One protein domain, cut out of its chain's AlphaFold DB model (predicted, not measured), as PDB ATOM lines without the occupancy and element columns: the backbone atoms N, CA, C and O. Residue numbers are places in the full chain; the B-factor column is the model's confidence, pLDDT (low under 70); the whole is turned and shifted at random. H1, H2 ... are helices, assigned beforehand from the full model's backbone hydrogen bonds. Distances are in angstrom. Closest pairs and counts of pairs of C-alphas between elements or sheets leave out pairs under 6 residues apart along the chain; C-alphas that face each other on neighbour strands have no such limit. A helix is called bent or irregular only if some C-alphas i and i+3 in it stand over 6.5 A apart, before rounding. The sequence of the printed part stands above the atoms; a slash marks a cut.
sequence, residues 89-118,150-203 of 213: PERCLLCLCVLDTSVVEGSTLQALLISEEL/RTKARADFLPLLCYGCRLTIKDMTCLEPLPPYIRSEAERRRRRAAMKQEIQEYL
ATOM      1  N   PRO A  89       7.176  37.266 -13.493       74.75
ATOM      2  CA  PRO A  89       5.903  37.766 -13.985       74.75
ATOM      3  C   PRO A  89       5.842  39.291 -13.893       74.75
ATOM      4  O   PRO A  89       6.150  39.897 -12.861       74.75
ATOM      5  N   GLU A  90       5.390  39.935 -14.969       85.25
ATOM      6  CA  GLU A  90       5.197  41.382 -14.972       85.25
ATOM      7  C   GLU A  90       4.155  41.790 -13.918       85.25
ATOM      8  O   GLU A  90       3.098  41.172 -13.768       85.25
ATOM      9  N   ARG A  91       4.455  42.855 -13.164       89.31
ATOM     10  CA  ARG A  91       3.612  43.343 -12.061       89.31
ATOM     11  C   ARG A  91       2.902  44.636 -12.436       89.31
ATOM     12  O   ARG A  91       3.510  45.546 -12.993       89.31
ATOM     13  N   CYS A  92       1.645  44.763 -12.040       92.12
ATOM     14  CA  CYS A  92       0.834  45.962 -12.179       92.12
ATOM     15  C   CYS A  92       1.511  47.170 -11.527       92.12
ATOM     16  O   CYS A  92       1.940  47.118 -10.377       92.12
ATOM     17  N   LEU A  93       1.549  48.291 -12.240       92.06
ATOM     18  CA  LEU A  93       2.156  49.531 -11.770       92.06
ATOM     19  C   LEU A  93       1.468  50.128 -10.527       92.06
ATOM     20  O   LEU A  93       2.123  50.805  -9.741       92.06
ATOM     21  N   LEU A  94       0.159  49.906 -10.358       91.69
ATOM     22  CA  LEU A  94      -0.619  50.515  -9.271       91.69
ATOM     23  C   LEU A  94      -0.698  49.637  -8.021       91.69
ATOM     24  O   LEU A  94      -0.542  50.140  -6.914       91.69
ATOM     25  N   CYS A  95      -0.972  48.343  -8.187       91.00
ATOM     26  CA  CYS A  95      -1.242  47.438  -7.066       91.00
ATOM     27  C   CYS A  95      -0.189  46.339  -6.879       91.00
ATOM     28  O   CYS A  95      -0.343  45.516  -5.978       91.00
ATOM     29  N   LEU A  96       0.832  46.289  -7.747       89.00
ATOM     30  CA  LEU A  96       1.918  45.298  -7.747       89.00
ATOM     31  C   LEU A  96       1.469  43.830  -7.889       89.00
ATOM     32  O   LEU A  96       2.296  42.919  -7.828       89.00
ATOM     33  N   CYS A  97       0.176  43.579  -8.123       86.94
ATOM     34  CA  CYS A  97      -0.327  42.263  -8.508       86.94
ATOM     35  C   CYS A  97       0.281  41.830  -9.838       86.94
ATOM     36  O   CYS A  97       0.534  42.673 -10.696       86.94
ATOM     37  N   VAL A  98       0.441  40.525 -10.033       86.88
ATOM     38  CA  VAL A  98       0.773  39.954 -11.343       86.88
ATOM     39  C   VAL A  98      -0.228  40.452 -12.389       86.88
ATOM     40  O   VAL A  98      -1.422  40.586 -12.101       86.88
ATOM     41  N   LEU A  99       0.265  40.793 -13.579       88.25
ATOM     42  CA  LEU A  99      -0.591  41.163 -14.699       88.25
ATOM     43  C   LEU A  99      -1.429  39.952 -15.125       88.25
ATOM     44  O   LEU A  99      -0.907  38.925 -15.536       88.25
ATOM     45  N   ASP A 100      -2.746  40.102 -15.053       84.44
ATOM     46  CA  ASP A 100      -3.769  39.117 -15.427       84.44
ATOM     47  C   ASP A 100      -4.366  39.409 -16.816       84.44
ATOM     48  O   ASP A 100      -5.454  38.951 -17.158       84.44
ATOM     49  N   THR A 101      -3.669  40.222 -17.616       82.94
ATOM     50  CA  THR A 101      -4.172  40.742 -18.894       82.94
ATOM     51  C   THR A 101      -3.710  39.966 -20.120       82.94
ATOM     52  O   THR A 101      -4.055  40.346 -21.238       82.94
ATOM     53  N   SER A 102      -2.938  38.895 -19.937       76.81
ATOM     54  CA  SER A 102      -2.654  37.937 -21.003       76.81
ATOM     55  C   SER A 102      -3.952  37.220 -21.374       76.81
ATOM     56  O   SER A 102      -4.498  36.454 -20.578       76.81
ATOM     57  N   VAL A 103      -4.469  37.489 -22.570       69.75
ATOM     58  CA  VAL A 103      -5.675  36.826 -23.067       69.75
ATOM     59  C   VAL A 103      -5.286  35.419 -23.508       69.75
ATOM     60  O   VAL A 103      -4.745  35.230 -24.592       69.75
ATOM     61  N   VAL A 104      -5.533  34.440 -22.644       77.12
ATOM     62  CA  VAL A 104      -5.441  33.013 -22.981       77.12
ATOM     63  C   VAL A 104      -6.824  32.537 -23.428       77.12
ATOM     64  O   VAL A 104      -7.837  33.032 -22.919       77.12
ATOM     65  N   GLU A 105      -6.887  31.598 -24.374       75.44
ATOM     66  CA  GLU A 105      -8.153  30.977 -24.771       75.44
ATOM     67  C   GLU A 105      -8.866  30.351 -23.563       75.44
ATOM     68  O   GLU A 105      -8.262  29.648 -22.755       75.44
ATOM     69  N   GLY A 106     -10.155  30.653 -23.405       74.31
ATOM     70  CA  GLY A 106     -10.961  30.224 -22.260       74.31
ATOM     71  C   GLY A 106     -10.756  31.051 -20.985       74.31
ATOM     72  O   GLY A 106     -11.353  30.737 -19.956       74.31
ATOM     73  N   SER A 107      -9.949  32.117 -21.022       81.38
ATOM     74  CA  SER A 107      -9.780  33.006 -19.868       81.38
ATOM     75  C   SER A 107     -11.049  33.810 -19.561       81.38
ATOM     76  O   SER A 107     -11.826  34.186 -20.444       81.38
ATOM     77  N   THR A 108     -11.235  34.155 -18.284       81.44
ATOM     78  CA  THR A 108     -12.319  35.047 -17.839       81.44
ATOM     79  C   THR A 108     -12.244  36.412 -18.518       81.44
ATOM     80  O   THR A 108     -13.275  36.988 -18.864       81.44
ATOM     81  N   LEU A 109     -11.030  36.909 -18.767       83.31
ATOM     82  CA  LEU A 109     -10.807  38.154 -19.489       83.31
ATOM     83  C   LEU A 109     -11.303  38.073 -20.936       83.31
ATOM     84  O   LEU A 109     -11.971  38.998 -21.387       83.31
ATOM     85  N   GLN A 110     -11.040  36.970 -21.646       84.50
ATOM     86  CA  GLN A 110     -11.555  36.774 -23.004       84.50
ATOM     87  C   GLN A 110     -13.089  36.828 -23.027       84.50
ATOM     88  O   GLN A 110     -13.668  37.542 -23.843       84.50
ATOM     89  N   ALA A 111     -13.752  36.137 -22.096       86.94
ATOM     90  CA  ALA A 111     -15.211  36.147 -21.993       86.94
ATOM     91  C   ALA A 111     -15.775  37.554 -21.711       86.94
ATOM     92  O   ALA A 111     -16.804  37.941 -22.275       86.94
ATOM     93  N   LEU A 112     -15.095  38.337 -20.868       86.12
ATOM     94  CA  LEU A 112     -15.462  39.725 -20.577       86.12
ATOM     95  C   LEU A 112     -15.309  40.628 -21.804       86.12
ATOM     96  O   LEU A 112     -16.223  41.398 -22.093       86.12
ATOM     97  N   LEU A 113     -14.202  40.507 -22.543       85.12
ATOM     98  CA  LEU A 113     -13.966  41.277 -23.766       85.12
ATOM     99  C   LEU A 113     -15.015  40.959 -24.839       85.12
ATOM    100  O   LEU A 113     -15.605  41.880 -25.398       85.12
ATOM    101  N   ILE A 114     -15.333  39.676 -25.052       87.31
ATOM    102  CA  ILE A 114     -16.404  39.256 -25.972       87.31
ATOM    103  C   ILE A 114     -17.748  39.854 -25.541       87.31
ATOM    104  O   ILE A 114     -18.487  40.393 -26.364       87.31
ATOM    105  N   SER A 115     -18.076  39.788 -24.249       88.31
ATOM    106  CA  SER A 115     -19.332  40.342 -23.728       88.31
ATOM    107  C   SER A 115     -19.419  41.858 -23.935       88.31
ATOM    108  O   SER A 115     -20.480  42.375 -24.290       88.31
ATOM    109  N   GLU A 116     -18.309  42.576 -23.749       86.88
ATOM    110  CA  GLU A 116     -18.222  44.015 -24.002       86.88
ATOM    111  C   GLU A 116     -18.388  44.334 -25.497       86.88
ATOM    112  O   GLU A 116     -19.195  45.200 -25.839       86.88
ATOM    113  N   GLU A 117     -17.719  43.605 -26.393       87.19
ATOM    114  CA  GLU A 117     -17.867  43.764 -27.849       87.19
ATOM    115  C   GLU A 117     -19.311  43.543 -28.316       87.19
ATOM    116  O   GLU A 117     -19.846  44.325 -29.108       87.19
ATOM    117  N   LEU A 118     -19.969  42.499 -27.805       90.62
ATOM    118  CA  LEU A 118     -21.366  42.200 -28.118       90.62
ATOM    119  C   LEU A 118     -22.314  43.272 -27.572       90.62
ATOM    120  O   LEU A 118     -23.263  43.651 -28.252       90.62
ATOM    121  N   ARG A 150      -2.695  62.809 -25.467       60.75
ATOM    122  CA  ARG A 150      -3.326  62.274 -24.245       60.75
ATOM    123  C   ARG A 150      -3.854  60.859 -24.455       60.75
ATOM    124  O   ARG A 150      -3.715  60.015 -23.573       60.75
ATOM    125  N   THR A 151      -4.400  60.586 -25.635       64.75
ATOM    126  CA  THR A 151      -4.880  59.254 -26.020       64.75
ATOM    127  C   THR A 151      -3.721  58.265 -26.135       64.75
ATOM    128  O   THR A 151      -3.823  57.145 -25.640       64.75
ATOM    129  N   LYS A 152      -2.582  58.706 -26.693       70.00
ATOM    130  CA  LYS A 152      -1.353  57.903 -26.782       70.00
ATOM    131  C   LYS A 152      -0.757  57.594 -25.405       70.00
ATOM    132  O   LYS A 152      -0.465  56.443 -25.117       70.00
ATOM    133  N   ALA A 153      -0.667  58.589 -24.517       73.75
ATOM    134  CA  ALA A 153      -0.166  58.381 -23.155       73.75
ATOM    135  C   ALA A 153      -1.006  57.362 -22.364       73.75
ATOM    136  O   ALA A 153      -0.466  56.571 -21.597       73.75
ATOM    137  N   ARG A 154      -2.329  57.352 -22.569       78.94
ATOM    138  CA  ARG A 154      -3.226  56.365 -21.956       78.94
ATOM    139  C   ARG A 154      -3.058  54.969 -22.567       78.94
ATOM    140  O   ARG A 154      -3.056  53.995 -21.819       78.94
ATOM    141  N   ALA A 155      -2.902  54.872 -23.888       81.06
ATOM    142  CA  ALA A 155      -2.650  53.604 -24.576       81.06
ATOM    143  C   ALA A 155      -1.338  52.949 -24.114       81.06
ATOM    144  O   ALA A 155      -1.325  51.750 -23.867       81.06
ATOM    145  N   ASP A 156      -0.285  53.741 -23.896       83.12
ATOM    146  CA  ASP A 156       1.005  53.263 -23.376       83.12
ATOM    147  C   ASP A 156       0.930  52.824 -21.899       83.12
ATOM    148  O   ASP A 156       1.731  52.013 -21.439       83.12
ATOM    149  N   PHE A 157      -0.018  53.370 -21.130       86.94
ATOM    150  CA  PHE A 157      -0.151  53.117 -19.692       86.94
ATOM    151  C   PHE A 157      -0.939  51.838 -19.381       86.94
ATOM    152  O   PHE A 157      -0.619  51.132 -18.428       86.94
ATOM    153  N   LEU A 158      -1.960  51.520 -20.186       88.50
ATOM    154  CA  LEU A 158      -2.843  50.363 -19.980       88.50
ATOM    155  C   LEU A 158      -2.105  49.009 -19.911       88.50
ATOM    156  O   LEU A 158      -2.433  48.239 -19.007       88.50
ATOM    157  N   PRO A 159      -1.113  48.703 -20.777       89.62
ATOM    158  CA  PRO A 159      -0.346  47.456 -20.714       89.62
ATOM    159  C   PRO A 159       0.330  47.210 -19.364       89.62
ATOM    160  O   PRO A 159       0.484  46.064 -18.970       89.62
ATOM    161  N   LEU A 160       0.663  48.268 -18.617       91.88
ATOM    162  CA  LEU A 160       1.348  48.177 -17.325       91.88
ATOM    163  C   LEU A 160       0.406  47.866 -16.148       91.88
ATOM    164  O   LEU A 160       0.845  47.878 -14.995       91.88
ATOM    165  N   LEU A 161      -0.890  47.650 -16.400       92.38
ATOM    166  CA  LEU A 161      -1.920  47.490 -15.372       92.38
ATOM    167  C   LEU A 161      -2.644  46.153 -15.477       92.38
ATOM    168  O   LEU A 161      -3.041  45.750 -16.574       92.38
ATOM    169  N   CYS A 162      -2.926  45.551 -14.320       91.44
ATOM    170  CA  CYS A 162      -3.869  44.442 -14.214       91.44
ATOM    171  C   CYS A 162      -5.294  44.904 -14.555       91.44
ATOM    172  O   CYS A 162      -5.623  46.093 -14.460       91.44
ATOM    173  N   TYR A 163      -6.158  43.960 -14.908       89.50
ATOM    174  CA  TYR A 163      -7.539  44.201 -15.302       89.50
ATOM    175  C   TYR A 163      -8.308  45.020 -14.257       89.50
ATOM    176  O   TYR A 163      -8.937  46.024 -14.596       89.50
ATOM    177  N   GLY A 164      -8.184  44.669 -12.973       90.25
ATOM    178  CA  GLY A 164      -8.838  45.405 -11.885       90.25
ATOM    179  C   GLY A 164      -8.438  46.883 -11.842       90.25
ATOM    180  O   GLY A 164      -9.296  47.762 -11.790       90.25
ATOM    181  N   CYS A 165      -7.142  47.177 -11.954       92.19
ATOM    182  CA  CYS A 165      -6.651  48.553 -11.995       92.19
ATOM    183  C   CYS A 165      -7.082  49.295 -13.264       92.19
ATOM    184  O   CYS A 165      -7.373  50.489 -13.182       92.19
ATOM    185  N   ARG A 166      -7.182  48.614 -14.416       90.81
ATOM    186  CA  ARG A 166      -7.725  49.204 -15.654       90.81
ATOM    187  C   ARG A 166      -9.172  49.653 -15.477       90.81
ATOM    188  O   ARG A 166      -9.516  50.732 -15.951       90.81
ATOM    189  N   LEU A 167      -9.994  48.869 -14.775       88.50
ATOM    190  CA  LEU A 167     -11.369  49.255 -14.448       88.50
ATOM    191  C   LEU A 167     -11.406  50.484 -13.539       88.50
ATOM    192  O   LEU A 167     -12.162  51.412 -13.811       88.50
ATOM    193  N   THR A 168     -10.555  50.533 -12.509       90.31
ATOM    194  CA  THR A 168     -10.486  51.680 -11.587       90.31
ATOM    195  C   THR A 168     -10.171  52.993 -12.304       90.31
ATOM    196  O   THR A 168     -10.694  54.037 -11.927       90.31
ATOM    197  N   ILE A 169      -9.335  52.953 -13.344       88.06
ATOM    198  CA  ILE A 169      -8.947  54.148 -14.104       88.06
ATOM    199  C   ILE A 169      -9.711  54.317 -15.428       88.06
ATOM    200  O   ILE A 169      -9.365  55.207 -16.208       88.06
ATOM    201  N   LYS A 170     -10.727  53.486 -15.720       84.12
ATOM    202  CA  LYS A 170     -11.431  53.478 -17.022       84.12
ATOM    203  C   LYS A 170     -12.009  54.854 -17.366       84.12
ATOM    204  O   LYS A 170     -11.919  55.287 -18.518       84.12
ATOM    205  N   ASP A 171     -12.487  55.577 -16.362       83.00
ATOM    206  CA  ASP A 171     -13.119  56.887 -16.536       83.00
ATOM    207  C   ASP A 171     -12.133  58.063 -16.418       83.00
ATOM    208  O   ASP A 171     -12.500  59.217 -16.642       83.00
ATOM    209  N   MET A 172     -10.852  57.801 -16.124       83.38
ATOM    210  CA  MET A 172      -9.832  58.848 -16.083       83.38
ATOM    211  C   MET A 172      -9.485  59.326 -17.496       83.38
ATOM    212  O   MET A 172      -8.964  58.586 -18.334       83.38
ATOM    213  N   THR A 173      -9.741  60.604 -17.767       76.75
ATOM    214  CA  THR A 173      -9.453  61.240 -19.063       76.75
ATOM    215  C   THR A 173      -8.023  61.781 -19.164       76.75
ATOM    216  O   THR A 173      -7.539  62.023 -20.271       76.75
ATOM    217  N   CYS A 174      -7.322  61.945 -18.037       79.19
ATOM    218  CA  CYS A 174      -5.923  62.366 -17.980       79.19
ATOM    219  C   CYS A 174      -5.147  61.633 -16.876       79.19
ATOM    220  O   CYS A 174      -5.702  61.247 -15.852       79.19
ATOM    221  N   LEU A 175      -3.839  61.467 -17.094       82.12
ATOM    222  CA  LEU A 175      -2.914  60.848 -16.134       82.12
ATOM    223  C   LEU A 175      -2.223  61.881 -15.223       82.12
ATOM    224  O   LEU A 175      -1.476  61.504 -14.327       82.12
ATOM    225  N   GLU A 176      -2.452  63.180 -15.442       83.62
ATOM    226  CA  GLU A 176      -1.879  64.278 -14.644       83.62
ATOM    227  C   GLU A 176      -2.179  64.194 -13.132       83.62
ATOM    228  O   GLU A 176      -1.264  64.489 -12.361       83.62
ATOM    229  N   PRO A 177      -3.377  63.753 -12.682       86.19
ATOM    230  CA  PRO A 177      -3.689  63.617 -11.258       86.19
ATOM    231  C   PRO A 177      -2.917  62.494 -10.561       86.19
ATOM    232  O   PRO A 177      -2.911  62.431  -9.333       86.19
ATOM    233  N   LEU A 178      -2.291  61.583 -11.318       88.19
ATOM    234  CA  LEU A 178      -1.530  60.498 -10.720       88.19
ATOM    235  C   LEU A 178      -0.247  61.037 -10.075       88.19
ATOM    236  O   LEU A 178       0.439  61.891 -10.661       88.19
ATOM    237  N   PRO A 179       0.129  60.491  -8.904       91.94
ATOM    238  CA  PRO A 179       1.383  60.828  -8.259       91.94
ATOM    239  C   PRO A 179       2.581  60.762  -9.226       91.94
ATOM    240  O   PRO A 179       2.674  59.820 -10.022       91.94
ATOM    241  N   PRO A 180       3.520  61.728  -9.170       90.06
ATOM    242  CA  PRO A 180       4.649  61.804 -10.101       90.06
ATOM    243  C   PRO A 180       5.472  60.516 -10.189       90.06
ATOM    244  O   PRO A 180       5.892  60.135 -11.282       90.06
ATOM    245  N   TYR A 181       5.643  59.806  -9.068       91.94
ATOM    246  CA  TYR A 181       6.402  58.556  -9.029       91.94
ATOM    247  C   TYR A 181       5.798  57.478  -9.946       91.94
ATOM    248  O   TYR A 181       6.540  56.798 -10.650       91.94
ATOM    249  N   ILE A 182       4.465  57.389 -10.039       92.31
ATOM    250  CA  ILE A 182       3.763  56.422 -10.900       92.31
ATOM    251  C   ILE A 182       4.047  56.719 -12.372       92.31
ATOM    252  O   ILE A 182       4.353  55.815 -13.147       92.31
ATOM    253  N   ARG A 183       3.988  57.998 -12.759       89.69
ATOM    254  CA  ARG A 183       4.273  58.425 -14.136       89.69
ATOM    255  C   ARG A 183       5.734  58.172 -14.510       89.69
ATOM    256  O   ARG A 183       5.996  57.603 -15.566       89.69
ATOM    257  N   SER A 184       6.668  58.517 -13.623       91.31
ATOM    258  CA  SER A 184       8.101  58.286 -13.851       91.31
ATOM    259  C   SER A 184       8.445  56.798 -13.980       91.31
ATOM    260  O   SER A 184       9.239  56.410 -14.838       91.31
ATOM    261  N   GLU A 185       7.797  55.948 -13.182       93.00
ATOM    262  CA  GLU A 185       7.986  54.504 -13.229       93.00
ATOM    263  C   GLU A 185       7.378  53.901 -14.503       93.00
ATOM    264  O   GLU A 185       8.007  53.048 -15.132       93.00
ATOM    265  N   ALA A 186       6.217  54.392 -14.956       91.88
ATOM    266  CA  ALA A 186       5.639  54.001 -16.243       91.88
ATOM    267  C   ALA A 186       6.591  54.299 -17.412       91.88
ATOM    268  O   ALA A 186       6.867  53.430 -18.241       91.88
ATOM    269  N   GLU A 187       7.153  55.510 -17.454       90.25
ATOM    270  CA  GLU A 187       8.125  55.906 -18.477       90.25
ATOM    271  C   GLU A 187       9.410  55.074 -18.417       90.25
ATOM    272  O   GLU A 187       9.983  54.734 -19.455       90.25
ATOM    273  N   ARG A 188       9.880  54.738 -17.210       91.94
ATOM    274  CA  ARG A 188      11.055  53.883 -17.008       91.94
ATOM    275  C   ARG A 188      10.818  52.476 -17.552       91.94
ATOM    276  O   ARG A 188      11.659  51.975 -18.298       91.94
ATOM    277  N   ARG A 189       9.676  51.860 -17.231       91.62
ATOM    278  CA  ARG A 189       9.307  50.527 -17.737       91.62
ATOM    279  C   ARG A 189       9.152  50.518 -19.250       91.62
ATOM    280  O   ARG A 189       9.692  49.627 -19.895       91.62
ATOM    281  N   ARG A 190       8.529  51.551 -19.825       88.00
ATOM    282  CA  ARG A 190       8.412  51.701 -21.283       88.00
ATOM    283  C   ARG A 190       9.777  51.788 -21.961       88.00
ATOM    284  O   ARG A 190      10.017  51.075 -22.927       88.00
ATOM    285  N   ARG A 191      10.681  52.636 -21.454       90.62
ATOM    286  CA  ARG A 191      12.047  52.756 -21.998       90.62
ATOM    287  C   ARG A 191      12.803  51.433 -21.919       90.62
ATOM    288  O   ARG A 191      13.462  51.066 -22.881       90.62
ATOM    289  N   ARG A 192      12.668  50.702 -20.809       90.06
ATOM    290  CA  ARG A 192      13.275  49.374 -20.652       90.06
ATOM    291  C   ARG A 192      12.695  48.357 -21.638       90.06
ATOM    292  O   ARG A 192      13.463  47.590 -22.200       90.06
ATOM    293  N   ALA A 193      11.381  48.356 -21.856       87.88
ATOM    294  CA  ALA A 193      10.736  47.462 -22.815       87.88
ATOM    295  C   ALA A 193      11.170  47.763 -24.259       87.88
ATOM    296  O   ALA A 193      11.544  46.842 -24.976       87.88
ATOM    297  N   ALA A 194      11.201  49.041 -24.652       89.94
ATOM    298  CA  ALA A 194      11.685  49.464 -25.966       89.94
ATOM    299  C   ALA A 194      13.155  49.070 -26.179       89.94
ATOM    300  O   ALA A 194      13.480  48.418 -27.162       89.94
ATOM    301  N   MET A 195      14.016  49.362 -25.199       91.44
ATOM    302  CA  MET A 195      15.418  48.946 -25.232       91.44
ATOM    303  C   MET A 195      15.555  47.421 -25.338       91.44
ATOM    304  O   MET A 195      16.357  46.943 -26.128       91.44
ATOM    305  N   LYS A 196      14.768  46.649 -24.572       88.88
ATOM    306  CA  LYS A 196      14.772  45.177 -24.625       88.88
ATOM    307  C   LYS A 196      14.368  44.659 -26.009       88.88
ATOM    308  O   LYS A 196      14.941  43.681 -26.466       88.88
ATOM    309  N   GLN A 197      13.401  45.306 -26.655       88.62
ATOM    310  CA  GLN A 197      12.958  44.965 -28.005       88.62
ATOM    311  C   GLN A 197      14.041  45.263 -29.053       88.62
ATOM    312  O   GLN A 197      14.259  44.453 -29.944       88.62
ATOM    313  N   GLU A 198      14.751  46.388 -28.924       92.75
ATOM    314  CA  GLU A 198      15.857  46.756 -29.823       92.75
ATOM    315  C   GLU A 198      17.026  45.764 -29.754       92.75
ATOM    316  O   GLU A 198      17.642  45.473 -30.773       92.75
ATOM    317  N   ILE A 199      17.317  45.221 -28.570       91.19
ATOM    318  CA  ILE A 199      18.402  44.246 -28.373       91.19
ATOM    319  C   ILE A 199      17.933  42.789 -28.455       91.19
ATOM    320  O   ILE A 199      18.711  41.888 -28.143       91.19
ATOM    321  N   GLN A 200      16.671  42.543 -28.820       86.69
ATOM    322  CA  GLN A 200      16.054  41.219 -28.706       86.69
ATOM    323  C   GLN A 200      16.805  40.152 -29.511       86.69
ATOM    324  O   GLN A 200      16.933  39.029 -29.044       86.69
ATOM    325  N   GLU A 201      17.351  40.520 -30.672       87.44
ATOM    326  CA  GLU A 201      18.124  39.626 -31.546       87.44
ATOM    327  C   GLU A 201      19.482  39.189 -30.965       87.44
ATOM    328  O   GLU A 201      20.079  38.236 -31.457       87.44
ATOM    329  N   TYR A 202      19.963  39.857 -29.909       87.81
ATOM    330  CA  TYR A 202      21.235  39.556 -29.239       87.81
ATOM    331  C   TYR A 202      21.053  38.895 -27.867       87.81
ATOM    332  O   TYR A 202      22.044  38.559 -27.214       87.81
ATOM    333  N   LEU A 203      19.812  38.753 -27.389       82.62
ATOM    334  CA  LEU A 203      19.534  38.093 -26.117       82.62
ATOM    335  C   LEU A 203      19.679  36.580 -26.300       82.62
ATOM    336  O   LEU A 203      18.995  35.985 -27.126       82.62
TER     337      LEU A 203
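AT A GLANCE: This is residues 89 to 118 and 150 to 203 of the 213 residues of an uncharacterized protein of Alligator mississippiensis (UniProt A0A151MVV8). Four helices make a loose assembly with few contacts between them: the long H4 lies at one end, H1 at the opposite end, and H2 and the small H3 lie between. The last part of H4 and the tail after it, residues 191 to 203, stick out from the body, and an unnamed stretch, residues 89 to 107, winds past the middle to H1. The printed part has 84 residues with four named helices, H1, H2, H3, H4 along the chain, and no named strand; the class is all helix. It is only just loose, close to compact, with a radius of gyration of the C-alphas of 14.4 A, and spans 39 by 36 by 23 A.

HOW THE PARTS SIT: Start at H4, residues 180 to 198, and look at its residues 186 to 190, which alone touch H2, residues 150 to 160. They only just touch, with 3 pairs of C-alphas within 8 A; the closest C-alphas, of Phe 157 and Ala 186, are 6.8 A apart. Their lines are about perpendicular, at 76 degrees. H2 is only just irregular: C-alphas 156 and 159 are 6.53 A apart. Next find H3, residues 163 to 168, close to H2 but not clearly touching it; the closest C-alphas, of Leu 158 and Arg 166, are 6.6 A apart. H2 and H3 run opposite ways at a steep tilt of 42 degrees. H1, residues 108 to 118, touches no helix, and is only just apart from H3, at 8.0 A. Every O i to N i+4 pair is within hydrogen-bond range in H1, H3 and H4; in H2, 5 of 7 are.

IN THESE COORDINATES: Find C-alpha 180 at (4.649, 61.804, -10.101); from there H4 runs 27.2 A to C-alpha 198 at (15.857, 46.756, -29.823). H2 measures 16.4 A, H1 15.4 A and H3 8.9 A.

THE WHOLE: The C-alphas farthest apart, of Leu 118 and Tyr 202, are 42.7 A apart. Residues 119 to 149 are not printed, and C-alphas 118 and 150 are 27.3 A apart across the cut. The link from H2 to H3 is tight; that from H3 to H4 is long, with 11 residues. Mean pLDDT of the printed part is 85.9; residues 103, 150 and 151 are under 70.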